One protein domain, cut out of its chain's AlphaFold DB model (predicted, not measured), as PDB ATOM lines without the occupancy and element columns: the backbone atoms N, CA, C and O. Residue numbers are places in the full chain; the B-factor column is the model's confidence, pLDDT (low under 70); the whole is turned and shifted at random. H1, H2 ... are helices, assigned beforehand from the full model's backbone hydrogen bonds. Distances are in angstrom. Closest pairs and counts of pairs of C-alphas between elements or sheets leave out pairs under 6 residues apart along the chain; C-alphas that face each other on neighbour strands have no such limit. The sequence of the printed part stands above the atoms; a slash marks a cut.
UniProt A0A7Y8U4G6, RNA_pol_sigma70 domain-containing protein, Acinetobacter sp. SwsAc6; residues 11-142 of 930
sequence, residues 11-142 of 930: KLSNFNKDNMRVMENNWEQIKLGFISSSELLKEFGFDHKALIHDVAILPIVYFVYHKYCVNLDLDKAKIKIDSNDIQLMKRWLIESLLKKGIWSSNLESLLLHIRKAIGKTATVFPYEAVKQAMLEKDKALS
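What this domain is: This is residues 11 to 142 of the 930 residues of the protein "RNA_pol_sigma70 domain-containing protein" of Acinetobacter sp. SwsAc6 (UniProt A0A7Y8U4G6). H3 is the core, crossed by H2, with H4 and H5 packed on it and H6 beside H5. Residues 11 to 25, including H1, stick out. With 132 residues printed and six named helices, the whole is all helix, compact, radius of gyration of the C-alphas 15.0 A, spans 43, 38, 30 A.

How they stand to each other: H2, residues 27 to 43, touches H3, residues 54 to 69, closest at C-alphas 33 and 65, 4.6 A. H3 and H4, residues 83 to 98, and H5 and H6, residues 107 to 118 and 127 to 135, form hairpins, closest at C-alphas 60 and 89, 6.6 A, and 114 and 130, 5.5 A. H3 has 9 of 12 O i to N i+4 pairs within hydrogen-bond range, other helices every pair.

Where its parts are: Find H1, residues 17 to 25, from C-alpha 17 at (83.622, 59.241, 76.787); H6 ends at C-alpha 135, (68.710, 27.741, 79.148).

The domain as a whole: The printed part has no cut, one long link, H3 to H4, and pLDDT under 70 at 49 to 50, 75 to 78.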
ATOM      1  N   LYS A  11      85.885  46.253  83.155       76.62
ATOM      2  CA  LYS A  11      87.149  46.737  82.594       76.62
ATOM      3  C   LYS A  11      87.122  48.255  82.469       76.62
ATOM      4  O   LYS A  11      86.145  48.822  81.986       76.62
ATOM      5  N   LEU A  12      88.239  48.899  82.812       74.62
ATOM      6  CA  LEU A  12      88.451  50.344  82.628       74.62
ATOM      7  C   LEU A  12      88.153  50.807  81.190       74.62
ATOM      8  O   LEU A  12      87.631  51.899  80.996       74.62
ATOM      9  N   SER A  13      88.384  49.948  80.190       77.31
ATOM     10  CA  SER A  13      88.084  50.221  78.777       77.31
ATOM     11  C   SER A  13      86.604  50.506  78.481       77.31
ATOM     12  O   SER A  13      86.298  51.100  77.451       77.31
ATOM     13  N   ASN A  14      85.681  50.093  79.359       74.94
ATOM     14  CA  ASN A  14      84.248  50.341  79.191       74.94
ATOM     15  C   ASN A  14      83.812  51.733  79.693       74.94
ATOM     16  O   ASN A  14      82.712  52.170  79.352       74.94
ATOM     17  N   PHE A  15      84.671  52.467  80.409       78.62
ATOM     18  CA  PHE A  15      84.440  53.849  80.855       78.62
ATOM     19  C   PHE A  15      84.966  54.873  79.833       78.62
ATOM     20  O   PHE A  15      85.750  55.763  80.157       78.62
ATOM     21  N   ASN A  16      84.569  54.729  78.567       83.31
ATOM     22  CA  ASN A  16      84.920  55.688  77.517       83.31
ATOM     23  C   ASN A  16      83.957  56.891  77.498       83.31
ATOM     24  O   ASN A  16      82.862  56.849  78.060       83.31
ATOM     25  N   LYS A  17      84.369  57.974  76.829       85.12
ATOM     26  CA  LYS A  17      83.622  59.241  76.787       85.12
ATOM     27  C   LYS A  17      82.193  59.082  76.254       85.12
ATOM     28  O   LYS A  17      81.293  59.759  76.744       85.12
ATOM     29  N   ASP A  18      81.983  58.193  75.288       83.81
ATOM     30  CA  ASP A  18      80.676  57.988  74.660       83.81
ATOM     31  C   ASP A  18      79.712  57.257  75.602       83.81
ATOM     32  O   ASP A  18      78.592  57.719  75.816       83.81
ATOM     33  N   ASN A  19      80.170  56.190  76.263       82.56
ATOM     34  CA  ASN A  19      79.391  55.478  77.276       82.56
ATOM     35  C   ASN A  19      79.045  56.389  78.465       82.56
ATOM     36  O   ASN A  19      77.907  56.377  78.931       82.56
ATOM     37  N   MET A  20      80.000  57.209  78.925       85.25
ATOM     38  CA  MET A  20      79.775  58.137  80.041       85.25
ATOM     39  C   MET A  20      78.734  59.205  79.695       85.25
ATOM     40  O   MET A  20      77.865  59.477  80.517       85.25
ATOM     41  N   ARG A  21      78.738  59.736  78.465       87.56
ATOM     42  CA  ARG A  21      77.698  60.670  77.991       87.56
ATOM     43  C   ARG A  21      76.308  60.040  77.968       87.56
ATOM     44  O   ARG A  21      75.340  60.690  78.346       87.56
ATOM     45  N   VAL A  22      76.192  58.780  77.542       85.00
ATOM     46  CA  VAL A  22      74.904  58.063  77.573       85.00
ATOM     47  C   VAL A  22      74.415  57.892  79.010       85.00
ATOM     48  O   VAL A  22      73.223  58.058  79.264       85.00
ATOM     49  N   MET A  23      75.311  57.576  79.951       84.81
ATOM     50  CA  MET A  23      74.963  57.472  81.370       84.81
ATOM     51  C   MET A  23      74.553  58.825  81.960       84.81
ATOM     52  O   MET A  23      73.542  58.879  82.647       84.81
ATOM     53  N   GLU A  24      75.285  59.900  81.658       88.31
ATOM     54  CA  GLU A  24      75.006  61.260  82.138       88.31
ATOM     55  C   GLU A  24      73.647  61.769  81.635       88.31
ATOM     56  O   GLU A  24      72.813  62.190  82.434       88.31
ATOM     57  N   ASN A  25      73.365  61.615  80.338       88.88
ATOM     58  CA  ASN A  25      72.107  62.062  79.728       88.88
ATOM     59  C   ASN A  25      70.864  61.330  80.257       88.88
ATOM     60  O   ASN A  25      69.761  61.854  80.148       88.88
ATOM     61  N   ASN A  26      71.027  60.116  80.788       88.00
ATOM     62  CA  ASN A  26      69.930  59.285  81.293       88.00
ATOM     63  C   ASN A  26      70.021  59.052  82.809       88.00
ATOM     64  O   ASN A  26      69.376  58.137  83.327       88.00
ATOM     65  N   TRP A  27      70.862  59.812  83.518       89.75
ATOM     66  CA  TRP A  27      71.239  59.505  84.896       89.75
ATOM     67  C   TRP A  27      70.037  59.455  85.839       89.75
ATOM     68  O   TRP A  27      69.903  58.501  86.606       89.75
ATOM     69  N   GLU A  28      69.131  60.431  85.749       88.75
ATOM     70  CA  GLU A  28      67.959  60.491  86.626       88.75
ATOM     71  C   GLU A  28      67.007  59.311  86.395       88.75
ATOM     72  O   GLU A  28      66.553  58.690  87.355       88.75
ATOM     73  N   GLN A  29      66.775  58.904  85.145       88.62
ATOM     74  CA  GLN A  29      65.951  57.736  84.824       88.62
ATOM     75  C   GLN A  29      66.633  56.425  85.241       88.62
ATOM     76  O   GLN A  29      65.966  55.519  85.738       88.62
ATOM     77  N   ILE A  30      67.957  56.311  85.069       90.44
ATOM     78  CA  ILE A  30      68.742  55.148  85.519       90.44
ATOM     79  C   ILE A  30      68.627  55.008  87.038       90.44
ATOM     80  O   ILE A  30      68.277  53.939  87.542       90.44
ATOM     81  N   LYS A  31      68.887  56.098  87.765       90.50
ATOM     82  CA  LYS A  31      68.765  56.179  89.221       90.50
ATOM     83  C   LYS A  31      67.361  55.783  89.668       90.50
ATOM     84  O   LYS A  31      67.222  54.969  90.580       90.50
ATOM     85  N   LEU A  32      66.335  56.304  88.999       89.12
ATOM     86  CA  LEU A  32      64.944  55.981  89.286       89.12
ATOM     87  C   LEU A  32      64.642  54.489  89.075       89.12
ATOM     88  O   LEU A  32      64.049  53.866  89.950       89.12
ATOM     89  N   GLY A  33      65.134  53.881  87.989       91.19
ATOM     90  CA  GLY A  33      64.987  52.445  87.735       91.19
ATOM     91  C   GLY A  33      65.594  51.568  88.837       91.19
ATOM     92  O   GLY A  33      64.975  50.588  89.263       91.19
ATOM     93  N   PHE A  34      66.772  51.937  89.356       92.00
ATOM     94  CA  PHE A  34      67.391  51.244  90.493       92.00
ATOM     95  C   PHE A  34      66.603  51.429  91.794       92.00
ATOM     96  O   PHE A  34      66.383  50.448  92.506       92.00
ATOM     97  N   ILE A  35      66.155  52.652  92.100       90.56
ATOM     98  CA  ILE A  35      65.368  52.936  93.309       90.56
ATOM     99  C   ILE A  35      64.058  52.145  93.281       90.56
ATOM    100  O   ILE A  35      63.791  51.397  94.218       90.56
ATOM    101  N   SER A  36      63.292  52.220  92.189       90.19
ATOM    102  CA  SER A  36      62.015  51.511  92.064       90.19
ATOM    103  C   SER A  36      62.182  49.993  92.119       90.19
ATOM    104  O   SER A  36      61.410  49.312  92.787       90.19
ATOM    105  N   SER A  37      63.227  49.442  91.499       91.88
ATOM    106  CA  SER A  37      63.510  48.002  91.595       91.88
ATOM    107  C   SER A  37      63.938  47.585  93.005       91.88
ATOM    108  O   SER A  37      63.575  46.510  93.475       91.88
ATOM    109  N   SER A  38      64.680  48.436  93.720       88.50
ATOM    110  CA  SER A  38      65.026  48.187  95.121       88.50
ATOM    111  C   SER A  38      63.811  48.287  96.048       88.50
ATOM    112  O   SER A  38      63.761  47.573  97.051       88.50
ATOM    113  N   GLU A  39      62.839  49.147  95.746       87.06
ATOM    114  CA  GLU A  39      61.556  49.204  96.451       87.06
ATOM    115  C   GLU A  39      60.724  47.944  96.193       87.06
ATOM    116  O   GLU A  39      60.213  47.364  97.151       87.06
ATOM    117  N   LEU A  40      60.696  47.447  94.951       88.44
ATOM    118  CA  LEU A  40      60.075  46.161  94.621       88.44
ATOM    119  C   LEU A  40      60.678  45.003  95.415       88.44
ATOM    120  O   LEU A  40      59.940  44.158  95.907       88.44
ATOM    121  N   LEU A  41      62.001  44.960  95.606       87.19
ATOM    122  CA  LEU A  41      62.614  43.920  96.440       87.19
ATOM    123  C   LEU A  41      62.068  43.922  97.873       87.19
ATOM    124  O   LEU A  41      61.850  42.852  98.443       87.19
ATOM    125  N   LYS A  42      61.801  45.103  98.444       84.19
ATOM    126  CA  LYS A  42      61.170  45.207  99.769       84.19
ATOM    127  C   LYS A  42      59.743  44.666  99.734       84.19
ATOM    128  O   LYS A  42      59.367  43.918 100.629       84.19
ATOM    129  N   GLU A  43      58.975  44.989  98.695       82.75
ATOM    130  CA  GLU A  43      57.623  44.450  98.483       82.75
ATOM    131  C   GLU A  43      57.629  42.924  98.287       82.75
ATOM    132  O   GLU A  43      56.743  42.215  98.764       82.75
ATOM    133  N   PHE A  44      58.677  42.382  97.665       85.56
ATOM    134  CA  PHE A  44      58.877  40.942  97.517       85.56
ATOM    135  C   PHE A  44      59.244  40.246  98.838       85.56
ATOM    136  O   PHE A  44      59.175  39.017  98.892       85.56
ATOM    137  N   GLY A  45      59.607  40.997  99.885       82.44
ATOM    138  CA  GLY A  45      60.039  40.485 101.190       82.44
ATOM    139  C   GLY A  45      61.553  40.264 101.314       82.44
ATOM    140  O   GLY A  45      62.015  39.659 102.288       82.44
ATOM    141  N   PHE A  46      62.349  40.742 100.354       83.12
ATOM    142  CA  PHE A  46      63.805  40.630 100.379       83.12
ATOM    143  C   PHE A  46      64.440  41.726 101.243       83.12
ATOM    144  O   PHE A  46      64.023  42.882 101.255       83.12
ATOM    145  N   ASP A  47      65.489  41.343 101.967       75.81
ATOM    146  CA  ASP A  47      66.424  42.253 102.627       75.81
ATOM    147  C   ASP A  47      67.842  42.017 102.074       75.81
ATOM    148  O   ASP A  47      68.056  41.138 101.236       75.81
ATOM    149  N   HIS A  48      68.824  42.783 102.559       71.94
ATOM    150  CA  HIS A  48      70.226  42.645 102.145       71.94
ATOM    151  C   HIS A  48      70.830  41.256 102.426       71.94
ATOM    152  O   HIS A  48      71.871  40.933 101.869       71.94
ATOM    153  N   LYS A  49      70.221  40.439 103.299       69.19
ATOM    154  CA  LYS A  49      70.680  39.071 103.584       69.19
ATOM    155  C   LYS A  49      70.064  38.052 102.627       69.19
ATOM    156  O   LYS A  49      70.648  36.998 102.412       69.19
ATOM    157  N   ALA A  50      68.888  38.355 102.079       69.56
ATOM    158  CA  ALA A  50      68.138  37.483 101.181       69.56
ATOM    159  C   ALA A  50      68.596  37.573  99.718       69.56
ATOM    160  O   ALA A  50      68.502  36.588  98.987       69.56
ATOM    161  N   LEU A  51      69.068  38.742  99.273       78.88
ATOM    162  CA  LEU A  51      69.630  38.910  97.932       78.88
ATOM    163  C   LEU A  51      71.111  38.508  97.946       78.88
ATOM    164  O   LEU A  51      71.991  39.330  98.153       78.88
ATOM    165  N   ILE A  52      71.375  37.221  97.736       71.75
ATOM    166  CA  ILE A  52      72.726  36.632  97.810       71.75
ATOM    167  C   ILE A  52      73.648  37.190  96.716       71.75
ATOM    168  O   ILE A  52      74.856  37.320  96.905       71.75
ATOM    169  N   HIS A  53      73.064  37.508  95.560       81.25
ATOM    170  CA  HIS A  53      73.773  37.988  94.386       81.25
ATOM    171  C   HIS A  53      73.136  39.286  93.897       81.25
ATOM    172  O   HIS A  53      72.104  39.252  93.226       81.25
ATOM    173  N   ASP A  54      73.777  40.425  94.166       84.31
ATOM    174  CA  ASP A  54      73.285  41.748  93.746       84.31
ATOM    175  C   ASP A  54      73.018  41.823  92.238       84.31
ATOM    176  O   ASP A  54      72.092  42.483  91.780       84.31
ATOM    177  N   VAL A  55      73.793  41.077  91.448       88.94
ATOM    178  CA  VAL A  55      73.675  41.000  89.987       88.94
ATOM    179  C   VAL A  55      72.314  40.442  89.535       88.94
ATOM    180  O   VAL A  55      71.841  40.803  88.455       88.94
ATOM    181  N   ALA A  56      71.651  39.626  90.363       90.69
ATOM    182  CA  ALA A  56      70.358  39.018  90.052       90.69
ATOM    183  C   ALA A  56      69.228  40.046  89.891       90.69
ATOM    184  O   ALA A  56      68.248  39.780  89.196       90.69
ATOM    185  N   ILE A  57      69.372  41.243  90.475       92.00
ATOM    186  CA  ILE A  57      68.383  42.318  90.324       92.00
ATOM    187  C   ILE A  57      68.456  42.990  88.948       92.00
ATOM    188  O   ILE A  57      67.494  43.616  88.514       92.00
ATOM    189  N   LEU A  58      69.588  42.899  88.240       93.25
ATOM    190  CA  LEU A  58      69.818  43.709  87.045       93.25
ATOM    191  C   LEU A  58      68.754  43.485  85.957       93.25
ATOM    192  O   LEU A  58      68.255  44.486  85.446       93.25
ATOM    193  N   PRO A  59      68.335  42.253  85.614       94.81
ATOM    194  CA  PRO A  59      67.251  42.047  84.649       94.81
ATOM    195  C   PRO A  59      65.936  42.746  85.023       94.81
ATOM    196  O   PRO A  59      65.263  43.293  84.151       94.81
ATOM    197  N   ILE A  60      65.609  42.804  86.317       95.12
ATOM    198  CA  ILE A  60      64.449  43.545  86.834       95.12
ATOM    199  C   ILE A  60      64.662  45.046  86.629       95.12
ATOM    200  O   ILE A  60      63.801  45.710  86.058       95.12
ATOM    201  N   VAL A  61      65.838  45.564  86.999       95.25
ATOM    202  CA  VAL A  61      66.191  46.978  86.796       95.25
ATOM    203  C   VAL A  61      66.094  47.372  85.323       95.25
ATOM    204  O   VAL A  61      65.579  48.442  85.015       95.25
ATOM    205  N   TYR A  62      66.546  46.514  84.405       94.94
ATOM    206  CA  TYR A  62      66.447  46.750  82.963       94.94
ATOM    207  C   TYR A  62      65.000  46.911  82.505       94.94
ATOM    208  O   TYR A  62      64.662  47.885  81.832       94.94
ATOM    209  N   PHE A  63      64.156  45.946  82.872       95.56
ATOM    210  CA  PHE A  63      62.755  45.932  82.483       95.56
ATOM    211  C   PHE A  63      62.021  47.147  83.052       95.56
ATOM    212  O   PHE A  63      61.345  47.863  82.312       95.56
ATOM    213  N   VAL A  64      62.218  47.427  84.347       93.56
ATOM    214  CA  VAL A  64      61.605  48.575  85.021       93.56
ATOM    215  C   VAL A  64      62.050  49.883  84.371       93.56
ATOM    216  O   VAL A  64      61.210  50.723  84.054       93.56
ATOM    217  N   TYR A  65      63.349  50.029  84.102       92.75
ATOM    218  CA  TYR A  65      63.907  51.206  83.446       92.75
ATOM    219  C   TYR A  65      63.249  51.465  82.085       92.75
ATOM    220  O   TYR A  65      62.710  52.550  81.861       92.75
ATOM    221  N   HIS A  66      63.228  50.470  81.192       91.94
ATOM    222  CA  HIS A  66      62.710  50.658  79.835       91.94
ATOM    223  C   HIS A  66      61.197  50.850  79.776       91.94
ATOM    224  O   HIS A  66      60.729  51.696  79.015       91.94
ATOM    225  N   LYS A  67      60.435  50.104  80.579       91.50
ATOM    226  CA  LYS A  67      58.974  50.178  80.548       91.50
ATOM    227  C   LYS A  67      58.426  51.394  81.299       91.50
ATOM    228  O   LYS A  67      57.462  51.998  80.838       91.50
ATOM    229  N   TYR A  68      59.018  51.751  82.442       89.69
ATOM    230  CA  TYR A  68      58.421  52.719  83.371       89.69
ATOM    231  C   TYR A  68      59.225  54.007  83.569       89.69
ATOM    232  O   TYR A  68      58.643  54.988  84.026       89.69
ATOM    233  N   CYS A  69      60.526  54.039  83.251       89.00
ATOM    234  CA  CYS A  69      61.379  55.197  83.555       89.00
ATOM    235  C   CYS A  69      61.788  56.012  82.320       89.00
ATOM    236  O   CYS A  69      61.841  57.234  82.410       89.00
ATOM    237  N   VAL A  70      62.078  55.372  81.178       85.81
ATOM    238  CA  VAL A  70      62.669  56.045  79.996       85.81
ATOM    239  C   VAL A  70      61.825  57.219  79.481       85.81
ATOM    240  O   VAL A  70      62.387  58.252  79.136       85.81
ATOM    241  N   ASN A  71      60.497  57.089  79.467       80.62
ATOM    242  CA  ASN A  71      59.579  58.124  78.970       80.62
ATOM    243  C   ASN A  71      58.823  58.851  80.097       80.62
ATOM    244  O   ASN A  71      57.770  59.440  79.851       80.62
ATOM    245  N   LEU A  72      59.302  58.759  81.341       81.56
ATOM    246  CA  LEU A  72      58.616  59.348  82.486       81.56
ATOM    247  C   LEU A  72      58.915  60.849  82.598       81.56
ATOM    248  O   LEU A  72      60.075  61.256  82.612       81.56
ATOM    249  N   ASP A  73      57.861  61.653  82.743       76.50
ATOM    250  CA  ASP A  73      57.971  63.060  83.133       76.50
ATOM    251  C   ASP A  73      58.301  63.147  84.636       76.50
ATOM    252  O   ASP A  73      57.463  62.844  85.494       76.50
ATOM    253  N   LEU A  74      59.551  63.513  84.940       71.25
ATOM    254  CA  LEU A  74      60.113  63.533  86.295       71.25
ATOM    255  C   LEU A  74      59.389  64.520  87.226       71.25
ATOM    256  O   LEU A  74      59.401  64.319  88.440       71.25
ATOM    257  N   ASP A  75      58.701  65.526  86.677       66.75
ATOM    258  CA  ASP A  75      58.038  66.573  87.459       66.75
ATOM    259  C   ASP A  75      56.628  66.173  87.948       66.75
ATOM    260  O   ASP A  75      56.017  66.913  88.725       66.75
ATOM    261  N   LYS A  76      56.072  65.020  87.520       56.72
ATOM    262  CA  LYS A  76      54.636  64.709  87.721       56.72
ATOM    263  C   LYS A  76      54.242  63.312  88.225       56.72
ATOM    264  O   LYS A  76      53.046  63.110  88.436       56.72
ATOM    265  N   ALA A  77      55.137  62.351  88.472       58.06
ATOM    266  CA  ALA A  77      54.679  60.977  88.750       58.06
ATOM    267  C   ALA A  77      55.445  60.192  89.831       58.06
ATOM    268  O   ALA A  77      56.669  60.115  89.837       58.06
ATOM    269  N   LYS A  78      54.682  59.489  90.686       68.00
ATOM    270  CA  LYS A  78      55.135  58.257  91.353       68.00
ATOM    271  C   LYS A  78      55.046  57.114  90.343       68.00
ATOM    272  O   LYS A  78      53.997  56.942  89.723       68.00
ATOM    273  N   ILE A  79      56.103  56.319  90.205       78.19
ATOM    274  CA  ILE A  79      56.055  55.105  89.385       78.19
ATOM    275  C   ILE A  79      55.054  54.129  90.007       78.19
ATOM    276  O   ILE A  79      55.156  53.787  91.184       78.19
ATOM    277  N   LYS A  80      54.097  53.664  89.200       85.31
ATOM    278  CA  LYS A  80      53.194  52.569  89.553       85.31
ATOM    279  C   LYS A  80      53.479  51.394  88.626       85.31
ATOM    280  O   LYS A  80      53.170  51.454  87.438       85.31
ATOM    281  N   ILE A  81      54.089  50.354  89.179       88.50
ATOM    282  CA  ILE A  81      54.412  49.126  88.451       88.50
ATOM    283  C   ILE A  81      53.167  48.238  88.421       88.50
ATOM    284  O   ILE A  81      52.374  48.232  89.363       88.50
ATOM    285  N   ASP A  82      52.960  47.548  87.303       90.19
ATOM    286  CA  ASP A  82      51.797  46.688  87.108       90.19
ATOM    287  C   ASP A  82      51.891  45.440  88.000       90.19
ATOM    288  O   ASP A  82      52.947  44.813  88.092       90.19
ATOM    289  N   SER A  83      50.785  45.061  88.645       88.31
ATOM    290  CA  SER A  83      50.745  43.916  89.561       88.31
ATOM    291  C   SER A  83      51.136  42.591  88.897       88.31
ATOM    292  O   SER A  83      51.722  41.734  89.558       88.31
ATOM    293  N   ASN A  84      50.844  42.410  87.605       91.56
ATOM    294  CA  ASN A  84      51.239  41.215  86.863       91.56
ATOM    295  C   ASN A  84      52.764  41.150  86.694       91.56
ATOM    296  O   ASN A  84      53.377  40.111  86.932       91.56
ATOM    297  N   ASP A  85      53.404  42.275  86.370       92.94
ATOM    298  CA  ASP A  85      54.865  42.329  86.269       92.94
ATOM    299  C   ASP A  85      55.533  42.094  87.620       92.94
ATOM    300  O   ASP A  85      56.523  41.369  87.696       92.94
ATOM    301  N   ILE A  86      54.977  42.660  88.697       90.75
ATOM    302  CA  ILE A  86      55.430  42.416  90.074       90.75
ATOM    303  C   ILE A  86      55.444  40.909  90.357       90.75
ATOM    304  O   ILE A  86      56.452  40.388  90.836       90.75
ATOM    305  N   GLN A  87      54.371  40.186  90.019       89.56
ATOM    306  CA  GLN A  87      54.285  38.736  90.226       89.56
ATOM    307  C   GLN A  87      55.301  37.955  89.384       89.56
ATOM    308  O   GLN A  87      55.993  37.086  89.920       89.56
ATOM    309  N   LEU A  88      55.434  38.275  88.093       93.62
ATOM    310  CA  LEU A  88      56.361  37.591  87.185       93.62
ATOM    311  C   LEU A  88      57.827  37.829  87.574       93.62
ATOM    312  O   LEU A  88      58.611  36.880  87.635       93.62
ATOM    313  N   MET A  89      58.190  39.074  87.902       94.62
ATOM    314  CA  MET A  89      59.531  39.432  88.375       94.62
ATOM    315  C   MET A  89      59.848  38.768  89.718       94.62
ATOM    316  O   MET A  89      60.946  38.237  89.888       94.62
ATOM    317  N   LYS A  90      58.886  38.748  90.654       91.25
ATOM    318  CA  LYS A  90      59.038  38.082  91.955       91.25
ATOM    319  C   LYS A  90      59.274  36.585  91.788       91.25
ATOM    320  O   LYS A  90      60.221  36.060  92.372       91.25
ATOM    321  N   ARG A  91      58.439  35.909  90.989       91.06
ATOM    322  CA  ARG A  91      58.563  34.469  90.722       91.06
ATOM    323  C   ARG A  91      59.921  34.148  90.104       91.06
ATOM    324  O   ARG A  91      60.644  33.316  90.641       91.06
ATOM    325  N   TRP A  92      60.295  34.859  89.040       94.44
ATOM    326  CA  TRP A  92      61.570  34.654  88.352       94.44
ATOM    327  C   TRP A  92      62.772  34.845  89.279       94.44
ATOM    328  O   TRP A  92      63.670  34.004  89.308       94.44
ATOM    329  N   LEU A  93      62.776  35.921  90.075       93.50
ATOM    330  CA  LEU A  93      63.876  36.199  90.991       93.50
ATOM    331  C   LEU A  93      64.032  35.075  92.017       93.50
ATOM    332  O   LEU A  93      65.138  34.567  92.187       93.50
ATOM    333  N   ILE A  94      62.934  34.664  92.659       91.69
ATOM    334  CA  ILE A  94      62.935  33.592  93.659       91.69
ATOM    335  C   ILE A  94      63.432  32.276  93.045       91.69
ATOM    336  O   ILE A  94      64.354  31.675  93.593       91.69
ATOM    337  N   GLU A  95      62.894  31.855  91.897       93.00
ATOM    338  CA  GLU A  95      63.340  30.634  91.211       93.00
ATOM    339  C   GLU A  95      64.837  30.698  90.858       93.00
ATOM    340  O   GLU A  95      65.581  29.748  91.111       93.00
ATOM    341  N   SER A  96      65.319  31.841  90.359       93.56
ATOM    342  CA  SER A  96      66.729  32.014  89.987       93.56
ATOM    343  C   SER A  96      67.700  31.979  91.170       93.56
ATOM    344  O   SER A  96      68.850  31.583  90.999       93.56
ATOM    345  N   LEU A  97      67.253  32.396  92.358       91.81
ATOM    346  CA  LEU A  97      68.053  32.367  93.582       91.81
ATOM    347  C   LEU A  97      68.060  30.978  94.227       91.81
ATOM    348  O   LEU A  97      69.051  30.602  94.844       91.81
ATOM    349  N   LEU A  98      66.973  30.214  94.084       92.50
ATOM    350  CA  LEU A  98      66.866  28.859  94.628       92.50
ATOM    351  C   LEU A  98      67.623  27.827  93.795       92.50
ATOM    352  O   LEU A  98      68.130  26.843  94.339       92.50
ATOM    353  N   LYS A  99      67.719  28.031  92.479       91.69
ATOM    354  CA  LYS A  99      68.470  27.129  91.610       91.69
ATOM    355  C   LYS A  99      69.974  27.362  91.775       91.69
ATOM    356  O   LYS A  99      70.511  28.425  91.455       91.69
ATOM    357  N   LYS A 100      70.684  26.335  92.247       85.75
ATOM    358  CA  LYS A 100      72.138  26.402  92.443       85.75
ATOM    359  C   LYS A 100      72.869  26.674  91.126       85.75
ATOM    360  O   LYS A 100      72.555  26.104  90.087       85.75
ATOM    361  N   GLY A 101      73.899  27.516  91.195       85.50
ATOM    362  CA  GLY A 101      74.833  27.742  90.089       85.50
ATOM    363  C   GLY A 101      74.377  28.738  89.019       85.50
ATOM    364  O   GLY A 101      75.166  29.021  88.114       85.50
ATOM    365  N   ILE A 102      73.175  29.318  89.119       89.31
ATOM    366  CA  ILE A 102      72.700  30.348  88.178       89.31
ATOM    367  C   ILE A 102      73.607  31.580  88.211       89.31
ATOM    368  O   ILE A 102      74.125  32.003  87.179       89.31
ATOM    369  N   TRP A 103      73.867  32.101  89.410       89.19
ATOM    370  CA  TRP A 103      74.556  33.376  89.611       89.19
ATOM    371  C   TRP A 103      76.051  33.241  89.974       89.19
ATOM    372  O   TRP A 103      76.632  34.159  90.550       89.19
ATOM    373  N   SER A 104      76.703  32.121  89.634       80.31
ATOM    374  CA  SER A 104      78.105  31.857  90.019       80.31
ATOM    375  C   SER A 104      79.155  32.177  88.946       80.31
ATOM    376  O   SER A 104      80.238  32.652  89.273       80.31
ATOM    377  N   SER A 105      78.875  31.896  87.669       80.25
ATOM    378  CA  SER A 105      79.862  31.904  86.572       80.25
ATOM    379  C   SER A 105      79.253  32.411  85.262       80.25
ATOM    380  O   SER A 105      78.054  32.259  85.036       80.25
ATOM    381  N   ASN A 106      80.083  33.009  84.394       82.94
ATOM    382  CA  ASN A 106      79.697  33.549  83.077       82.94
ATOM    383  C   ASN A 106      78.557  34.589  83.106       82.94
ATOM    384  O   ASN A 106      77.791  34.724  82.147       82.94
ATOM    385  N   LEU A 107      78.480  35.361  84.194       87.81
ATOM    386  CA  LEU A 107      77.412  36.330  84.456       87.81
ATOM    387  C   LEU A 107      77.251  37.380  83.352       87.81
ATOM    388  O   LEU A 107      76.133  37.737  83.004       87.81
ATOM    389  N   GLU A 108      78.348  37.861  82.771       87.12
ATOM    390  CA  GLU A 108      78.308  38.905  81.738       87.12
ATOM    391  C   GLU A 108      77.575  38.439  80.475       87.12
ATOM    392  O   GLU A 108      76.678  39.122  79.978       87.12
ATOM    393  N   SER A 109      77.926  37.248  79.981       88.56
ATOM    394  CA  SER A 109      77.274  36.635  78.820       88.56
ATOM    395  C   SER A 109      75.810  36.317  79.119       88.56
ATOM    396  O   SER A 109      74.947  36.576  78.277       88.56
ATOM    397  N   LEU A 110      75.524  35.796  80.317       91.25
ATOM    398  CA  LEU A 110      74.165  35.504  80.769       91.25
ATOM    399  C   LEU A 110      73.298  36.771  80.778       91.25
ATOM    400  O   LEU A 110      72.233  36.793  80.166       91.25
ATOM    401  N   LEU A 111      73.779  37.857  81.388       92.31
ATOM    402  CA  LEU A 111      73.068  39.137  81.448       92.31
ATOM    403  C   LEU A 111      72.806  39.738  80.065       92.31
ATOM    404  O   LEU A 111      71.744  40.318  79.857       92.31
ATOM    405  N   LEU A 112      73.739  39.613  79.115       91.31
ATOM    406  CA  LEU A 112      73.531  40.078  77.738       91.31
ATOM    407  C   LEU A 112      72.404  39.311  77.035       91.31
ATOM    408  O   LEU A 112      71.600  39.921  76.328       91.31
ATOM    409  N   HIS A 113      72.327  37.995  77.245       91.81
ATOM    410  CA  HIS A 113      71.278  37.159  76.655       91.81
ATOM    411  C   HIS A 113      69.924  37.437  77.305       91.81
ATOM    412  O   HIS A 113      68.950  37.663  76.592       91.81
ATOM    413  N   ILE A 114      69.883  37.557  78.637       94.62
ATOM    414  CA  ILE A 114      68.675  37.973  79.361       94.62
ATOM    415  C   ILE A 114      68.218  39.362  78.895       94.62
ATOM    416  O   ILE A 114      67.041  39.548  78.604       94.62
ATOM    417  N   ARG A 115      69.130  40.335  78.746       94.56
ATOM    418  CA  ARG A 115      68.799  41.678  78.239       94.56
ATOM    419  C   ARG A 115      68.156  41.619  76.854       94.56
ATOM    420  O   ARG A 115      67.156  42.294  76.619       94.56
ATOM    421  N   LYS A 116      68.714  40.812  75.946       92.81
ATOM    422  CA  LYS A 116      68.174  40.615  74.592       92.81
ATOM    423  C   LYS A 116      66.780  39.983  74.628       92.81
ATOM    424  O   LYS A 116      65.922  40.410  73.864       92.81
ATOM    425  N   ALA A 117      66.563  39.017  75.520       93.88
ATOM    426  CA  ALA A 117      65.273  38.363  75.708       93.88
ATOM    427  C   ALA A 117      64.214  39.294  76.310       93.88
ATOM    428  O   ALA A 117      63.053  39.216  75.924       93.88
ATOM    429  N   ILE A 118      64.612  40.197  77.217       95.44
ATOM    430  CA  ILE A 118      63.706  41.224  77.737       95.44
ATOM    431  C   ILE A 118      63.360  42.228  76.638       95.44
ATOM    432  O   ILE A 118      62.191  42.479  76.380       95.44
ATOM    433  N   GLY A 119      64.363  42.783  75.957       90.56
ATOM    434  CA  GLY A 119      64.149  43.786  74.917       90.56
ATOM    435  C   GLY A 119      63.653  45.137  75.457       90.56
ATOM    436  O   GLY A 119      63.147  45.262  76.567       90.56
ATOM    437  N   LYS A 120      63.834  46.198  74.667       86.62
ATOM    438  CA  LYS A 120      63.502  47.577  75.085       86.62
ATOM    439  C   LYS A 120      62.006  47.885  75.074       86.62
ATOM    440  O   LYS A 120      61.570  48.827  75.721       86.62
ATOM    441  N   THR A 121      61.241  47.137  74.286       86.38
ATOM    442  CA  THR A 121      59.823  47.396  74.003       86.38
ATOM    443  C   THR A 121      58.904  46.369  74.660       86.38
ATOM    444  O   THR A 121      57.749  46.245  74.257       86.38
ATOM    445  N   ALA A 122      59.403  45.598  75.633       88.44
ATOM    446  CA  ALA A 122      58.579  44.636  76.350       88.44
ATOM    447  C   ALA A 122      57.443  45.341  77.092       88.44
ATOM    448  O   ALA A 122      57.658  46.211  77.936       88.44
ATOM    449  N   THR A 123      56.217  44.935  76.776       88.38
ATOM    450  CA  THR A 123      54.998  45.447  77.405       88.38
ATOM    451  C   THR A 123      54.657  44.712  78.698       88.38
ATOM    452  O   THR A 123      53.919  45.259  79.507       88.38
ATOM    453  N   VAL A 124      55.202  43.514  78.919       93.75
ATOM    454  CA  VAL A 124      55.078  42.679  80.130       93.75
ATOM    455  C   VAL A 124      56.429  42.001  80.371       93.75
ATOM    456  O   VAL A 124      57.151  41.748  79.405       93.75
ATOM    457  N   PHE A 125      56.787  41.715  81.625       95.94
ATOM    458  CA  PHE A 125      58.031  41.022  81.959       95.94
ATOM    459  C   PHE A 125      58.047  39.646  81.270       95.94
ATOM    460  O   PHE A 125      57.204  38.799  81.579       95.94
ATOM    461  N   PRO A 126      58.972  39.388  80.328       95.06
ATOM    462  CA  PRO A 126      58.870  38.234  79.442       95.06
ATOM    463  C   PRO A 126      59.479  36.989  80.092       95.06
ATOM    464  O   PRO A 126      60.526  36.489  79.685       95.06
ATOM    465  N   TYR A 127      58.795  36.495  81.122       93.69
ATOM    466  CA  TYR A 127      59.209  35.389  81.982       93.69
ATOM    467  C   TYR A 127      59.729  34.165  81.208       93.69
ATOM    468  O   TYR A 127      60.867  33.745  81.409       93.69
ATOM    469  N   GLU A 128      58.932  33.637  80.273       92.31
ATOM    470  CA  GLU A 128      59.302  32.448  79.493       92.31
ATOM    471  C   GLU A 128      60.483  32.706  78.553       92.31
ATOM    472  O   GLU A 128      61.398  31.889  78.464       92.31
ATOM    473  N   ALA A 129      60.525  33.870  77.896       92.88
ATOM    474  CA  ALA A 129      61.640  34.220  77.018       92.88
ATOM    475  C   ALA A 129      62.952  34.354  77.806       92.88
ATOM    476  O   ALA A 129      64.007  33.928  77.334       92.88
ATOM    477  N   VAL A 130      62.894  34.896  79.027       95.25
ATOM    478  CA  VAL A 130      64.052  34.964  79.924       95.25
ATOM    479  C   VAL A 130      64.487  33.563  80.357       95.25
ATOM    480  O   VAL A 130      65.681  33.275  80.292       95.25
ATOM    481  N   LYS A 131      63.563  32.667  80.736       93.69
ATOM    482  CA  LYS A 131      63.899  31.265  81.065       93.69
ATOM    483  C   LYS A 131      64.595  30.556  79.902       93.69
ATOM    484  O   LYS A 131      65.613  29.903  80.123       93.69
ATOM    485  N   GLN A 132      64.094  30.729  78.680       91.00
ATOM    486  CA  GLN A 132      64.712  30.162  77.477       91.00
ATOM    487  C   GLN A 132      66.109  30.741  77.219       91.00
ATOM    488  O   GLN A 132      67.060  29.993  77.016       91.00
ATOM    489  N   ALA A 133      66.287  32.057  77.341       92.06
ATOM    490  CA  ALA A 133      67.599  32.685  77.167       92.06
ATOM    491  C   ALA A 133      68.628  32.258  78.229       92.06
ATOM    492  O   ALA A 133      69.830  32.227  77.960       92.06
ATOM    493  N   MET A 134      68.179  31.927  79.443       93.62
ATOM    494  CA  MET A 134      69.040  31.346  80.475       93.62
ATOM    495  C   MET A 134      69.409  29.892  80.147       93.62
ATOM    496  O   MET A 134      70.564  29.504  80.325       93.62
ATOM    497  N   LEU A 135      68.466  29.108  79.616       91.50
ATOM    498  CA  LEU A 135      68.710  27.741  79.148       91.50
ATOM    499  C   LEU A 135      69.758  27.694  78.025       91.50
ATOM    500  O   LEU A 135      70.676  26.887  78.100       91.50
ATOM    501  N   GLU A 136      69.700  28.615  77.058       89.75
ATOM    502  CA  GLU A 136      70.707  28.771  75.987       89.75
ATOM    503  C   GLU A 136      72.133  29.070  76.501       89.75
ATOM    504  O   GLU A 136      73.099  29.059  75.732       89.75
ATOM    505  N   LYS A 137      72.277  29.383  77.795       88.75
ATOM    506  CA  LYS A 137      73.555  29.596  78.491       88.75
ATOM    507  C   LYS A 137      73.845  28.562  79.565       88.75
ATOM    508  O   LYS A 137      74.600  28.855  80.492       88.75
ATOM    509  N   ASP A 138      73.250  27.380  79.445       85.25
ATOM    510  CA  ASP A 138      73.417  26.265  80.380       85.25
ATOM    511  C   ASP A 138      73.020  26.639  81.822       85.25
ATOM    512  O   ASP A 138      73.509  26.072  82.800       85.25
ATOM    513  N   LYS A 139      72.125  27.626  81.976       89.12
ATOM    514  CA  LYS A 139      71.573  28.096  83.256       89.12
ATOM    515  C   LYS A 139      70.075  27.801  83.325       89.12
ATOM    516  O   LYS A 139      69.257  28.697  83.518       89.12
ATOM    517  N   ALA A 140      69.708  26.535  83.146       89.19
ATOM    518  CA  ALA A 140      68.315  26.104  83.140       89.19
ATOM    519  C   ALA A 140      67.604  26.405  84.475       89.19
ATOM    520  O   ALA A 140      68.012  25.924  85.535       89.19
ATOM    521  N   LEU A 141      66.493  27.146  84.411       89.25
ATOM    522  CA  LEU A 141      65.552  27.335  85.525       89.25
ATOM    523  C   LEU A 141      64.493  26.223  85.539       89.25
ATOM    524  O   LEU A 141      63.290  26.473  85.453       89.25
ATOM    525  N   SER A 142      64.970  24.984  85.592       87.75
ATOM    526  CA  SER A 142      64.163  23.774  85.744       87.75
ATOM    527  C   SER A 142      64.598  23.036  87.002       87.75
ATOM    528  O   SER A 142      65.798  22.896  87.264       87.75
TER     529      SER A 142